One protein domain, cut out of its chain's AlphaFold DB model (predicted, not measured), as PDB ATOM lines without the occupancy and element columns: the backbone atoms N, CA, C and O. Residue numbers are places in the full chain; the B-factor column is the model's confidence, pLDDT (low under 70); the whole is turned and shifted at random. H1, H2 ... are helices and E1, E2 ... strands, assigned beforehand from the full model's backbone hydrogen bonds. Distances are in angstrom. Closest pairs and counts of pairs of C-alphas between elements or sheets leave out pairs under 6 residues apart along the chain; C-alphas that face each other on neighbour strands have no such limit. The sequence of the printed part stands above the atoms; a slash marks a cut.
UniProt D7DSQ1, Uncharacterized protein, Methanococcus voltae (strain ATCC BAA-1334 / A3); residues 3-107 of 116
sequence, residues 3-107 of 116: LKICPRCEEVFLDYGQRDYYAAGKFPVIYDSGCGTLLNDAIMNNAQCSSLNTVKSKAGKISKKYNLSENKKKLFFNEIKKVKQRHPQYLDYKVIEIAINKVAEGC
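AT A GLANCE: This is residues 3 to 107 of the 116 residues of an uncharacterized protein of Methanococcus voltae (strain ATCC BAA-1334 / A3) (UniProt D7DSQ1). Three helices, H2, H3 and H4, pack together at one end of the domain, with a small two-strand hairpin, E1 and E2, on H4; at the other end a long loop, residues 16 to 40, swings out and returns to the short helix H1, which touches no helix. The printed part has 105 residues, with two named strands and four named helices in the order E1, E2, H1, H2, H3, H4. The sheet, in the order E1 - E2, is antiparallel, and the class is mostly helix. The whole is compact, with a radius of gyration of the C-alphas of 13.7 A and spans of 37 by 27 by 21 A.

IN THESE COORDINATES: Find C-alpha 3 at (56.604, 97.352, 68.626), where strand E1 begins; it covers residues 3 to 5. Strand E2 follows at residues 12 to 15. Beyond residues 16 to 40 look for H1, residues 41 to 45. Helix H2 begins at C-alpha 52, at (73.945, 96.856, 57.845), and runs to residue 65, 20.0 A from first to last C-alpha. H3, the longest helix, takes residues 70 to 86 and measures 24.5 A. H4, residues 92 to 105, measures 20.0 A and ends at C-alpha 105, at (58.446, 106.637, 71.300).

HOW THE PARTS SIT: Begin with the hairpin of E1 and E2, antiparallel at 131 degrees: N 4 and O 13 are within hydrogen-bond range at 2.8 A, as are N 13 and O 4 at 2.8 A. E1 and H4 have 8 pairs of C-alphas within 8 A, the closest being Ile 5 and Tyr 93, 5.6 A apart; E2 and H4 are near each other, with 5 pairs within 10 A. H1 and H2 are apart. H2 and H3 form a helical hairpin; they touch, closest at the C-alphas of Ser 63 and Lys 73, 6.4 A, and run opposite ways at a shallow tilt of 33 degrees, only just short of steep. H3 and H4 touch at a steep tilt of 49 degrees, opposite ways, closest at the C-alphas of Glu 79 and Ala 99, 5.0 A. H2, with residues 55 to 59 alone, touches residues 92 to 96 of H4 at a steep tilt of 49 degrees, the same way; the closest C-alphas are those of Val 55 and Asp 92, 5.9 A. The helix packing is mostly crossed, but only just. In H1, H2, H3 and H4 every O i to N i+4 pair is within hydrogen-bond range.

THE WHOLE: The two C-alphas farthest apart are those of Ala 24 and Glu 70, at 39.2 A. The printed part has no cut. The link from E2 to H1 is long, and its C-alphas lie 14 to 21 A from the mean of the C-alphas. The mean pLDDT of the printed part is 73.2; it is under 70 at residues 7, 10, 13 to 46 and 105 to 107.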
ATOM      1  N   LEU A   3      56.519  98.125  69.857       73.88
ATOM      2  CA  LEU A   3      56.604  97.352  68.626       73.88
ATOM      3  C   LEU A   3      57.588  96.202  68.841       73.88
ATOM      4  O   LEU A   3      58.670  96.396  69.386       73.88
ATOM      5  N   LYS A   4      57.240  95.005  68.406       74.12
ATOM      6  CA  LYS A   4      58.126  93.841  68.403       74.12
ATOM      7  C   LYS A   4      58.189  93.262  67.004       74.12
ATOM      8  O   LYS A   4      57.294  93.503  66.198       74.12
ATOM      9  N   ILE A   5      59.271  92.552  66.701       75.31
ATOM     10  CA  ILE A   5      59.511  92.013  65.357       75.31
ATOM     11  C   ILE A   5      59.634  90.504  65.430       75.31
ATOM     12  O   ILE A   5      60.443  89.977  66.191       75.31
ATOM     13  N   CYS A   6      58.848  89.803  64.614       73.00
ATOM     14  CA  CYS A   6      58.940  88.358  64.512       73.00
ATOM     15  C   CYS A   6      60.290  87.969  63.882       73.00
ATOM     16  O   CYS A   6      60.549  88.338  62.737       73.00
ATOM     17  N   PRO A   7      61.139  87.179  64.557       69.62
ATOM     18  CA  PRO A   7      62.425  86.743  64.007       69.62
ATOM     19  C   PRO A   7      62.295  85.848  62.764       69.62
ATOM     20  O   PRO A   7      63.262  85.717  62.021       69.62
ATOM     21  N   ARG A   8      61.119  85.243  62.524       70.06
ATOM     22  CA  ARG A   8      60.865  84.360  61.371       70.06
ATOM     23  C   ARG A   8      60.392  85.111  60.131       70.06
ATOM     24  O   ARG A   8      60.959  84.940  59.061       70.06
ATOM     25  N   CYS A   9      59.294  85.856  60.249       70.56
ATOM     26  CA  CYS A   9      58.662  86.525  59.107       70.56
ATOM     27  C   CYS A   9      58.978  88.021  59.033       70.56
ATOM     28  O   CYS A   9      58.542  88.674  58.092       70.56
ATOM     29  N   GLU A  10      59.709  88.559  60.015       69.00
ATOM     30  CA  GLU A  10      60.097  89.973  60.105       69.00
ATOM     31  C   GLU A  10      58.902  90.935  60.158       69.00
ATOM     32  O   GLU A  10      59.043  92.142  59.960       69.00
ATOM     33  N   GLU A  11      57.723  90.396  60.475       71.19
ATOM     34  CA  GLU A  11      56.519  91.173  60.701       71.19
ATOM     35  C   GLU A  11      56.599  91.916  62.025       71.19
ATOM     36  O   GLU A  11      57.034  91.369  63.043       71.19
ATOM     37  N   VAL A  12      56.169  93.174  61.994       70.56
ATOM     38  CA  VAL A  12      56.126  94.029  63.174       70.56
ATOM     39  C   VAL A  12      54.745  93.934  63.797       70.56
ATOM     40  O   VAL A  12      53.731  93.896  63.101       70.56
ATOM     41  N   PHE A  13      54.709  93.918  65.117       67.81
ATOM     42  CA  PHE A  13      53.483  93.791  65.867       67.81
ATOM     43  C   PHE A  13      53.475  94.623  67.143       67.81
ATOM     44  O   PHE A  13      54.526  94.996  67.662       67.81
ATOM     45  N   LEU A  14      52.277  94.920  67.648       63.16
ATOM     46  CA  LEU A  14      52.077  95.688  68.872       63.16
ATOM     47  C   LEU A  14      52.041  94.765  70.088       63.16
ATOM     48  O   LEU A  14      51.130  93.959  70.247       63.16
ATOM     49  N   ASP A  15      53.025  94.927  70.963       63.59
ATOM     50  CA  ASP A  15      53.041  94.347  72.295       63.59
ATOM     51  C   ASP A  15      52.364  95.311  73.284       63.59
ATOM     52  O   ASP A  15      52.866  96.406  73.592       63.59
ATOM     53  N   TYR A  16      51.197  94.888  73.772       55.31
ATOM     54  CA  TYR A  16      50.396  95.596  74.773       55.31
ATOM     55  C   TYR A  16      50.865  95.341  76.216       55.31
ATOM     56  O   TYR A  16      50.209  95.773  77.158       55.31
ATOM     57  N   GLY A  17      52.015  94.688  76.414       49.38
ATOM     58  CA  GLY A  17      52.595  94.456  77.736       49.38
ATOM     59  C   GLY A  17      51.968  93.284  78.488       49.38
ATOM     60  O   GLY A  17      52.264  93.088  79.665       49.38
ATOM     61  N   GLN A  18      51.125  92.482  77.833       46.31
ATOM     62  CA  GLN A  18      50.632  91.243  78.416       46.31
ATOM     63  C   GLN A  18      51.543  90.082  78.025       46.31
ATOM     64  O   GLN A  18      51.429  89.505  76.948       46.31
ATOM     65  N   ARG A  19      52.379  89.723  79.004       46.97
ATOM     66  CA  ARG A  19      53.209  88.519  79.113       46.97
ATOM     67  C   ARG A  19      54.513  88.570  78.331       46.97
ATOM     68  O   ARG A  19      54.580  88.570  77.105       46.97
ATOM     69  N   ASP A  20      55.572  88.560  79.126       43.06
ATOM     70  CA  ASP A  20      56.939  88.311  78.730       43.06
ATOM     71  C   ASP A  20      57.025  87.162  77.730       43.06
ATOM     72  O   ASP A  20      56.920  85.986  78.074       43.06
ATOM     73  N   TYR A  21      57.327  87.530  76.490       47.09
ATOM     74  CA  TYR A  21      57.726  86.642  75.399       47.09
ATOM     75  C   TYR A  21      58.888  85.688  75.747       47.09
ATOM     76  O   TYR A  21      59.227  84.831  74.938       47.09
ATOM     77  N   TYR A  22      59.508  85.852  76.917       45.28
ATOM     78  CA  TYR A  22      60.721  85.158  77.329       45.28
ATOM     79  C   TYR A  22      60.612  84.419  78.672       45.28
ATOM     80  O   TYR A  22      61.455  83.566  78.927       45.28
ATOM     81  N   ALA A  23      59.625  84.700  79.533       41.56
ATOM     82  CA  ALA A  23      59.687  84.225  80.924       41.56
ATOM     83  C   ALA A  23      59.108  82.818  81.159       41.56
ATOM     84  O   ALA A  23      59.461  82.171  82.139       41.56
ATOM     85  N   ALA A  24      58.247  82.309  80.281       35.88
ATOM     86  CA  ALA A  24      57.714  80.958  80.417       35.88
ATOM     87  C   ALA A  24      57.312  80.444  79.040       35.88
ATOM     88  O   ALA A  24      56.424  81.004  78.400       35.88
ATOM     89  N   GLY A  25      58.013  79.419  78.560       43.56
ATOM     90  CA  GLY A  25      57.802  78.853  77.236       43.56
ATOM     91  C   GLY A  25      56.325  78.630  76.892       43.56
ATOM     92  O   GLY A  25      55.535  78.189  77.721       43.56
ATOM     93  N   LYS A  26      56.019  78.861  75.610       44.47
ATOM     94  CA  LYS A  26      54.764  78.515  74.924       44.47
ATOM     95  C   LYS A  26      53.542  79.351  75.335       44.47
ATOM     96  O   LYS A  26      52.652  78.866  76.023       44.47
ATOM     97  N   PHE A  27      53.409  80.541  74.752       36.50
ATOM     98  CA  PHE A  27      52.088  81.150  74.553       36.50
ATOM     99  C   PHE A  27      51.872  81.482  73.068       36.50
ATOM    100  O   PHE A  27      52.730  82.133  72.465       36.50
ATOM    101  N   PRO A  28      50.765  81.025  72.449       39.44
ATOM    102  CA  PRO A  28      50.378  81.465  71.118       39.44
ATOM    103  C   PRO A  28      49.966  82.927  71.190       39.44
ATOM    104  O   PRO A  28      49.021  83.284  71.890       39.44
ATOM    105  N   VAL A  29      50.683  83.776  70.462       42.50
ATOM    106  CA  VAL A  29      50.250  85.154  70.270       42.50
ATOM    107  C   VAL A  29      49.399  85.181  69.016       42.50
ATOM    108  O   VAL A  29      49.897  84.993  67.907       42.50
ATOM    109  N   ILE A  30      48.093  85.330  69.217       40.22
ATOM    110  CA  ILE A  30      47.141  85.514  68.129       40.22
ATOM    111  C   ILE A  30      47.375  86.920  67.581       40.22
ATOM    112  O   ILE A  30      47.093  87.911  68.250       40.22
ATOM    113  N   TYR A  31      47.931  86.987  66.375       47.97
ATOM    114  CA  TYR A  31      47.977  88.203  65.577       47.97
ATOM    115  C   TYR A  31      46.832  88.190  64.574       47.97
ATOM    116  O   TYR A  31      46.718  87.241  63.803       47.97
ATOM    117  N   ASP A  32      46.087  89.295  64.494       43.25
ATOM    118  CA  ASP A  32      45.193  89.590  63.360       43.25
ATOM    119  C   ASP A  32      45.955  89.669  62.017       43.25
ATOM    120  O   ASP A  32      45.363  89.660  60.943       43.25
ATOM    121  N   SER A  33      47.295  89.691  62.053       47.97
ATOM    122  CA  SER A  33      48.174  89.653  60.884       47.97
ATOM    123  C   SER A  33      49.105  88.427  60.878       47.97
ATOM    124  O   SER A  33      50.300  88.517  61.163       47.97
ATOM    125  N   GLY A  34      48.552  87.266  60.524       51.19
ATOM    126  CA  GLY A  34      49.179  86.257  59.652       51.19
ATOM    127  C   GLY A  34      50.337  85.379  60.158       51.19
ATOM    128  O   GLY A  34      50.540  84.305  59.594       51.19
ATOM    129  N   CYS A  35      51.096  85.741  61.195       56.06
ATOM    130  CA  CYS A  35      52.163  84.868  61.708       56.06
ATOM    131  C   CYS A  35      51.715  84.105  62.962       56.06
ATOM    132  O   CYS A  35      52.086  84.451  64.077       56.06
ATOM    133  N   GLY A  36      50.951  83.024  62.781       55.00
ATOM    134  CA  GLY A  36      50.554  82.101  63.861       55.00
ATOM    135  C   GLY A  36      51.680  81.180  64.358       55.00
ATOM    136  O   GLY A  36      51.414  80.099  64.876       55.00
ATOM    137  N   THR A  37      52.950  81.544  64.138       56.66
ATOM    138  CA  THR A  37      54.086  80.688  64.499       56.66
ATOM    139  C   THR A  37      54.499  80.920  65.951       56.66
ATOM    140  O   THR A  37      54.892  82.025  66.318       56.66
ATOM    141  N   LEU A  38      54.497  79.852  66.752       58.84
ATOM    142  CA  LEU A  38      55.099  79.849  68.085       58.84
ATOM    143  C   LEU A  38      56.612  80.068  67.983       58.84
ATOM    144  O   LEU A  38      57.293  79.309  67.297       58.84
ATOM    145  N   LEU A  39      57.138  81.076  68.681       60.88
ATOM    146  CA  LEU A  39      58.579  81.293  68.792       60.88
ATOM    147  C   LEU A  39      59.187  80.147  69.610       60.88
ATOM    148  O   LEU A  39      58.977  80.055  70.816       60.88
ATOM    149  N   ASN A  40      59.894  79.249  68.932       60.62
ATOM    150  CA  ASN A  40      60.659  78.166  69.540       60.62
ATOM    151  C   ASN A  40      62.160  78.395  69.317       60.62
ATOM    152  O   ASN A  40      62.557  79.245  68.515       60.62
ATOM    153  N   ASP A  41      62.995  77.608  69.994       60.19
ATOM    154  CA  ASP A  41      64.454  77.739  69.901       60.19
ATOM    155  C   ASP A  41      64.955  77.603  68.461       60.19
ATOM    156  O   ASP A  41      65.854  78.325  68.052       60.19
ATOM    157  N   ALA A  42      64.327  76.756  67.639       60.62
ATOM    158  CA  ALA A  42      64.689  76.612  66.232       60.62
ATOM    159  C   ALA A  42      64.506  77.919  65.437       60.62
ATOM    160  O   ALA A  42      65.330  78.252  64.591       60.62
ATOM    161  N   ILE A  43      63.453  78.690  65.703       63.06
ATOM    162  CA  ILE A  43      63.225  79.991  65.060       63.06
ATOM    163  C   ILE A  43      64.217  81.034  65.571       63.06
ATOM    164  O   ILE A  43      64.737  81.819  64.779       63.06
ATOM    165  N   MET A  44      64.500  81.025  66.872       65.81
ATOM    166  CA  MET A  44      65.460  81.948  67.479       65.81
ATOM    167  C   MET A  44      66.886  81.679  66.988       65.81
ATOM    168  O   MET A  44      67.605  82.620  66.667       65.81
ATOM    169  N   ASN A  45      67.260  80.409  66.840       63.56
ATOM    170  CA  ASN A  45      68.563  79.977  66.334       63.56
ATOM    171  C   ASN A  45      68.741  80.256  64.834       63.56
ATOM    172  O   ASN A  45      69.867  80.399  64.369       63.56
ATOM    173  N   ASN A  46      67.643  80.364  64.080       65.25
ATOM    174  CA  ASN A  46      67.659  80.715  62.657       65.25
ATOM    175  C   ASN A  46      67.583  82.227  62.397       65.25
ATOM    176  O   ASN A  46      67.629  82.662  61.242       65.25
ATOM    177  N   ALA A  47      67.454  83.045  63.443       72.62
ATOM    178  CA  ALA A  47      67.465  84.489  63.296       72.62
ATOM    179  C   ALA A  47      68.842  84.962  62.809       72.62
ATOM    180  O   ALA A  47      69.889  84.556  63.310       72.62
ATOM    181  N   GLN A  48      68.840  85.841  61.812       79.62
ATOM    182  CA  GLN A  48      70.069  86.247  61.136       79.62
ATOM    183  C   GLN A  48      70.761  87.409  61.849       79.62
ATOM    184  O   GLN A  48      70.111  88.342  62.323       79.62
ATOM    185  N   CYS A  49      72.094  87.384  61.853       85.94
ATOM    186  CA  CYS A  49      72.934  88.553  62.096       85.94
ATOM    187  C   CYS A  49      73.556  88.985  60.764       85.94
ATOM    188  O   CYS A  49      74.590  88.467  60.349       85.94
ATOM    189  N   SER A  50      72.907  89.914  60.070       87.88
ATOM    190  CA  SER A  50      73.311  90.343  58.733       87.88
ATOM    191  C   SER A  50      74.102  91.650  58.745       87.88
ATOM    192  O   SER A  50      74.169  92.383  59.740       87.88
ATOM    193  N   SER A  51      74.664  91.981  57.578       89.56
ATOM    194  CA  SER A  51      75.272  93.284  57.314       89.56
ATOM    195  C   SER A  51      74.267  94.437  57.462       89.56
ATOM    196  O   SER A  51      73.060  94.270  57.266       89.56
ATOM    197  N   LEU A  52      74.771  95.649  57.720       88.75
ATOM    198  CA  LEU A  52      73.945  96.856  57.845       88.75
ATOM    199  C   LEU A  52      73.042  97.097  56.622       88.75
ATOM    200  O   LEU A  52      71.911  97.556  56.778       88.75
ATOM    201  N   ASN A  53      73.517  96.787  55.414       89.38
ATOM    202  CA  ASN A  53      72.749  96.987  54.183       89.38
ATOM    203  C   ASN A  53      71.542  96.046  54.116       89.38
ATOM    204  O   ASN A  53      70.437  96.483  53.789       89.38
ATOM    205  N   THR A  54      71.728  94.784  54.511       89.44
ATOM    206  CA  THR A  54      70.640  93.807  54.613       89.44
ATOM    207  C   THR A  54      69.600  94.259  55.637       89.44
ATOM    208  O   THR A  54      68.409  94.292  55.330       89.44
ATOM    209  N   VAL A  55      70.044  94.701  56.819       87.31
ATOM    210  CA  VAL A  55      69.152  95.207  57.878       87.31
ATOM    211  C   VAL A  55      68.360  96.432  57.405       87.31
ATOM    212  O   VAL A  55      67.154  96.514  57.628       87.31
ATOM    213  N   LYS A  56      69.000  97.368  56.691       88.56
ATOM    214  CA  LYS A  56      68.322  98.539  56.107       88.56
ATOM    215  C   LYS A  56      67.291  98.157  55.045       88.56
ATOM    216  O   LYS A  56      66.228  98.767  55.006       88.56
ATOM    217  N   SER A  57      67.569  97.156  54.210       89.81
ATOM    218  CA  SER A  57      66.608  96.668  53.211       89.81
ATOM    219  C   SER A  57      65.344  96.106  53.876       89.81
ATOM    220  O   SER A  57      64.226  96.497  53.525       89.81
ATOM    221  N   LYS A  58      65.519  95.277  54.915       86.44
ATOM    222  CA  LYS A  58      64.423  94.740  55.741       86.44
ATOM    223  C   LYS A  58      63.613  95.866  56.398       86.44
ATOM    224  O   LYS A  58      62.396  95.940  56.242       86.44
ATOM    225  N   ALA A  59      64.298  96.824  57.016       87.00
ATOM    226  CA  ALA A  59      63.674  98.014  57.590       87.00
ATOM    227  C   ALA A  59      62.947  98.891  56.554       87.00
ATOM    228  O   ALA A  59      61.924  99.498  56.864       87.00
ATOM    229  N   GLY A  60      63.418  98.922  55.306       88.12
ATOM    230  CA  GLY A  60      62.742  99.583  54.192       88.12
ATOM    231  C   GLY A  60      61.334  99.040  53.962       88.12
ATOM    232  O   GLY A  60      60.388  99.823  53.855       88.12
ATOM    233  N   LYS A  61      61.166  97.711  53.968       86.38
ATOM    234  CA  LYS A  61      59.845  97.066  53.853       86.38
ATOM    235  C   LYS A  61      58.918  97.479  54.999       86.38
ATOM    236  O   LYS A  61      57.784  97.882  54.753       86.38
ATOM    237  N   ILE A  62      59.438  97.478  56.226       83.06
ATOM    238  CA  ILE A  62      58.698  97.886  57.429       83.06
ATOM    239  C   ILE A  62      58.275  99.353  57.337       83.06
ATOM    240  O   ILE A  62      57.108  99.677  57.529       83.06
ATOM    241  N   SER A  63      59.186 100.250  56.960       85.69
ATOM    242  CA  SER A  63      58.873 101.675  56.841       85.69
ATOM    243  C   SER A  63      57.768 101.985  55.827       85.69
ATOM    244  O   SER A  63      56.977 102.901  56.054       85.69
ATOM    245  N   LYS A  64      57.693 101.212  54.733       84.19
ATOM    246  CA  LYS A  64      56.607 101.295  53.750       84.19
ATOM    247  C   LYS A  64      55.298 100.783  54.345       84.19
ATOM    248  O   LYS A  64      54.287 101.462  54.230       84.19
ATOM    249  N   LYS A  65      55.333  99.631  55.026       78.25
ATOM    250  CA  LYS A  65      54.154  99.023  55.661       78.25
ATOM    251  C   LYS A  65      53.521  99.933  56.722       78.25
ATOM    252  O   LYS A  65      52.305 100.026  56.793       78.25
ATOM    253  N   TYR A  66      54.342 100.639  57.497       75.44
ATOM    254  CA  TYR A  66      53.899 101.575  58.540       75.44
ATOM    255  C   TYR A  66      53.684 103.007  58.044       75.44
ATOM    256  O   TYR A  66      53.448 103.900  58.855       75.44
ATOM    257  N   ASN A  67      53.803 103.241  56.733       83.12
ATOM    258  CA  ASN A  67      53.665 104.554  56.111       83.12
ATOM    259  C   ASN A  67      54.443 105.663  56.854       83.12
ATOM    260  O   ASN A  67      53.922 106.741  57.144       83.12
ATOM    261  N   LEU A  68      55.699 105.381  57.223       84.19
ATOM    262  CA  LEU A  68      56.522 106.354  57.939       84.19
ATOM    263  C   LEU A  68      56.777 107.579  57.050       84.19
ATOM    264  O   LEU A  68      57.113 107.440  55.873       84.19
ATOM    265  N   SER A  69      56.696 108.782  57.618       87.25
ATOM    266  CA  SER A  69      57.107 109.999  56.909       87.25
ATOM    267  C   SER A  69      58.605 109.967  56.586       87.25
ATOM    268  O   SER A  69      59.379 109.300  57.272       87.25
ATOM    269  N   GLU A  70      59.047 110.715  55.573       87.62
ATOM    270  CA  GLU A  70      60.466 110.760  55.172       87.62
ATOM    271  C   GLU A  70      61.409 111.110  56.334       87.62
ATOM    272  O   GLU A  70      62.470 110.501  56.492       87.62
ATOM    273  N   ASN A  71      60.994 112.016  57.221       88.00
ATOM    274  CA  ASN A  71      61.767 112.363  58.415       88.00
ATOM    275  C   ASN A  71      61.874 111.180  59.390       88.00
ATOM    276  O   ASN A  71      62.965 110.874  59.877       88.00
ATOM    277  N   LYS A  72      60.770 110.455  59.619       86.94
ATOM    278  CA  LYS A  72      60.756 109.254  60.468       86.94
ATOM    279  C   LYS A  72      61.548 108.106  59.846       86.94
ATOM    280  O   LYS A  72      62.260 107.417  60.566       86.94
ATOM    281  N   LYS A  73      61.510 107.936  58.521       89.62
ATOM    282  CA  LYS A  73      62.349 106.968  57.793       89.62
ATOM    283  C   LYS A  73      63.836 107.255  57.981       89.62
ATOM    284  O   LYS A  73      64.600 106.348  58.302       89.62
ATOM    285  N   LYS A  74      64.253 108.515  57.822       91.25
ATOM    286  CA  LYS A  74      65.647 108.931  58.044       91.25
ATOM    287  C   LYS A  74      66.085 108.659  59.482       91.25
ATOM    288  O   LYS A  74      67.145 108.070  59.689       91.25
ATOM    289  N   LEU A  75      65.257 109.030  60.463       91.38
ATOM    290  CA  LEU A  75      65.527 108.750  61.874       91.38
ATOM    291  C   LEU A  75      65.639 107.240  62.129       91.38
ATOM    292  O   LEU A  75      66.598 106.796  62.753       91.38
ATOM    293  N   PHE A  76      64.728 106.450  61.565       91.62
ATOM    294  CA  PHE A  76      64.719 104.997  61.693       91.62
ATOM    295  C   PHE A  76      66.007 104.355  61.166       91.62
ATOM    296  O   PHE A  76      66.664 103.598  61.882       91.62
ATOM    297  N   PHE A  77      66.436 104.704  59.951       93.62
ATOM    298  CA  PHE A  77      67.681 104.176  59.385       93.62
ATOM    299  C   PHE A  77      68.932 104.641  60.140       93.62
ATOM    300  O   PHE A  77      69.909 103.889  60.229       93.62
ATOM    301  N   ASN A  78      68.910 105.854  60.694       94.31
ATOM    302  CA  ASN A  78      69.989 106.352  61.543       94.31
ATOM    303  C   ASN A  78      70.072 105.574  62.859       94.31
ATOM    304  O   ASN A  78      71.172 105.191  63.261       94.31
ATOM    305  N   GLU A  79      68.941 105.278  63.500       93.38
ATOM    306  CA  GLU A  79      68.929 104.462  64.715       93.38
ATOM    307  C   GLU A  79      69.382 103.022  64.437       93.38
ATOM    308  O   GLU A  79      70.193 102.503  65.200       93.38
ATOM    309  N   ILE A  80      69.005 102.413  63.305       93.19
ATOM    310  CA  ILE A  80      69.534 101.096  62.891       93.19
ATOM    311  C   ILE A  80      71.064 101.113  62.824       93.19
ATOM    312  O   ILE A  80      71.724 100.214  63.350       93.19
ATOM    313  N   LYS A  81      71.642 102.149  62.198       93.75
ATOM    314  CA  LYS A  81      73.099 102.301  62.106       93.75
ATOM    315  C   LYS A  81      73.727 102.401  63.498       93.75
ATOM    316  O   LYS A  81      74.685 101.681  63.769       93.75
ATOM    317  N   LYS A  82      73.179 103.243  64.381       93.25
ATOM    318  CA  LYS A  82      73.691 103.420  65.752       93.25
ATOM    319  C   LYS A  82      73.617 102.126  66.562       93.25
ATOM    320  O   LYS A  82      74.586 101.778  67.230       93.25
ATOM    321  N   VAL A  83      72.496 101.408  66.497       90.44
ATOM    322  CA  VAL A  83      72.301 100.155  67.240       90.44
ATOM    323  C   VAL A  83      73.274  99.087  66.749       90.44
ATOM    324  O   VAL A  83      73.947  98.481  67.573       90.44
ATOM    325  N   LYS A  84      73.429  98.905  65.430       88.19
ATOM    326  CA  LYS A  84      74.368  97.912  64.880       88.19
ATOM    327  C   LYS A  84      75.833  98.253  65.186       88.19
ATOM    328  O   LYS A  84      76.629  97.349  65.390       88.19
ATOM    329  N   GLN A  85      76.191  99.538  65.247       89.81
ATOM    330  CA  GLN A  85      77.538  99.964  65.647       89.81
ATOM    331  C   GLN A  85      77.820  99.703  67.132       89.81
ATOM    332  O   GLN A  85      78.921  99.284  67.472       89.81
ATOM    333  N   ARG A  86      76.841  99.939  68.015       90.06
ATOM    334  CA  ARG A  86      76.988  99.704  69.464       90.06
ATOM    335  C   ARG A  86      76.894  98.227  69.842       90.06
ATOM    336  O   ARG A  86      77.531  97.800  70.796       90.06
ATOM    337  N   HIS A  87      76.092  97.471  69.103       88.06
ATOM    338  CA  HIS A  87      75.803  96.065  69.359       88.06
ATOM    339  C   HIS A  87      75.916  95.261  68.054       88.06
ATOM    340  O   HIS A  87      74.899  94.854  67.480       88.06
ATOM    341  N   PRO A  88      77.140  95.044  67.539       85.69
ATOM    342  CA  PRO A  88      77.354  94.338  66.273       85.69
ATOM    343  C   PRO A  88      76.818  92.901  66.287       85.69
ATOM    344  O   PRO A  88      76.385  92.402  65.249       85.69
ATOM    345  N   GLN A  89      76.777  92.269  67.463       84.50
ATOM    346  CA  GLN A  89      76.270  90.916  67.686       84.50
ATOM    347  C   GLN A  89      74.741  90.808  67.667       84.50
ATOM    348  O   GLN A  89      74.207  89.702  67.699       84.50
ATOM    349  N   TYR A  90      74.011  91.929  67.655       85.88
ATOM    350  CA  TYR A  90      72.554  91.870  67.650       85.88
ATOM    351  C   TYR A  90      72.018  91.342  66.322       85.88
ATOM    352  O   TYR A  90      72.391  91.796  65.232       85.88
ATOM    353  N   LEU A  91      71.084  90.405  66.470       86.56
ATOM    354  CA  LEU A  91      70.284  89.824  65.402       86.56
ATOM    355  C   LEU A  91      69.417  90.901  64.744       86.56
ATOM    356  O   LEU A  91      68.986  91.858  65.394       86.56
ATOM    357  N   ASP A  92      69.140  90.731  63.456       86.62
ATOM    358  CA  ASP A  92      68.487  91.732  62.613       86.62
ATOM    359  C   ASP A  92      67.156  92.205  63.201       86.62
ATOM    360  O   ASP A  92      66.943  93.409  63.341       86.62
ATOM    361  N   TYR A  93      66.290  91.272  63.616       82.38
ATOM    362  CA  TYR A  93      64.987  91.605  64.199       82.38
ATOM    363  C   TYR A  93      65.136  92.485  65.447       82.38
ATOM    364  O   TYR A  93      64.375  93.431  65.621       82.38
ATOM    365  N   LYS A  94      66.160  92.241  66.279       83.62
ATOM    366  CA  LYS A  94      66.399  93.003  67.509       83.62
ATOM    367  C   LYS A  94      66.907  94.408  67.212       83.62
ATOM    368  O   LYS A  94      66.478  95.367  67.850       83.62
ATOM    369  N   VAL A  95      67.791  94.543  66.224       86.75
ATOM    370  CA  VAL A  95      68.285  95.849  65.761       86.75
ATOM    371  C   VAL A  95      67.128  96.701  65.245       86.75
ATOM    372  O   VAL A  95      67.000  97.868  65.618       86.75
ATOM    373  N   ILE A  96      66.277  96.114  64.404       88.75
ATOM    374  CA  ILE A  96      65.134  96.804  63.810       88.75
ATOM    375  C   ILE A  96      64.084  97.125  64.890       88.75
ATOM    376  O   ILE A  96      63.567  98.237  64.897       88.75
ATOM    377  N   GLU A  97      63.832  96.218  65.841       84.81
ATOM    378  CA  GLU A  97      62.909  96.412  66.970       84.81
ATOM    379  C   GLU A  97      63.318  97.610  67.834       84.81
ATOM    380  O   GLU A  97      62.506  98.491  68.111       84.81
ATOM    381  N   ILE A  98      64.588  97.685  68.235       86.00
ATOM    382  CA  ILE A  98      65.086  98.808  69.041       86.00
ATOM    383  C   ILE A  98      64.952 100.120  68.258       86.00
ATOM    384  O   ILE A  98      64.506 101.130  68.801       86.00
ATOM    385  N   ALA A  99      65.320 100.110  66.975       89.62
ATOM    386  CA  ALA A  99      65.292 101.309  66.155       89.62
ATOM    387  C   ALA A  99      63.865 101.813  65.882       89.62
ATOM    388  O   ALA A  99      63.630 103.018  65.962       89.62
ATOM    389  N   ILE A 100      62.907 100.925  65.585       86.62
ATOM    390  CA  ILE A 100      61.527 101.331  65.285       86.62
ATOM    391  C   ILE A 100      60.819 101.836  66.541       86.62
ATOM    392  O   ILE A 100      60.097 102.828  66.467       86.62
ATOM    393  N   ASN A 101      61.088 101.230  67.705       85.06
ATOM    394  CA  ASN A 101      60.538 101.702  68.974       85.06
ATOM    395  C   ASN A 101      61.026 103.098  69.326       85.06
ATOM    396  O   ASN A 101      60.215 103.906  69.738       85.06
ATOM    397  N   LYS A 102      62.294 103.440  69.084       85.50
ATOM    398  CA  LYS A 102      62.761 104.817  69.309       85.50
ATOM    399  C   LYS A 102      62.046 105.850  68.443       85.50
ATOM    400  O   LYS A 102      61.781 106.963  68.886       85.50
ATOM    401  N   VAL A 103      61.737 105.494  67.197       84.88
ATOM    402  CA  VAL A 103      60.978 106.368  66.291       84.88
ATOM    403  C   VAL A 103      59.512 106.466  66.722       84.88
ATOM    404  O   VAL A 103      58.910 107.529  66.595       84.88
ATOM    405  N   ALA A 104      58.948 105.374  67.245       75.38
ATOM    406  CA  ALA A 104      57.581 105.316  67.754       75.38
ATOM    407  C   ALA A 104      57.415 105.983  69.134       75.38
ATOM    408  O   ALA A 104      56.388 106.601  69.379       75.38
ATOM    409  N   GLU A 105      58.415 105.928  70.014       66.44
ATOM    410  CA  GLU A 105      58.446 106.637  71.300       66.44
ATOM    411  C   GLU A 105      58.493 108.156  71.075       66.44
ATOM    412  O   GLU A 105      57.781 108.890  71.748       66.44
ATOM    413  N   GLY A 106      59.171 108.620  70.016       51.69
ATOM    414  CA  GLY A 106      59.041 109.996  69.512       51.69
ATOM    415  C   GLY A 106      57.674 110.341  68.890       51.69
ATOM    416  O   GLY A 106      57.513 111.428  68.345       51.69
ATOM    417  N   CYS A 107      56.699 109.421  68.910       39.69
ATOM    418  CA  CYS A 107      55.300 109.654  68.529       39.69
ATOM    419  C   CYS A 107      54.338 109.637  69.731       39.69
ATOM    420  O   CYS A 107      53.149 109.863  69.532       39.69
TER     421      CYS A 107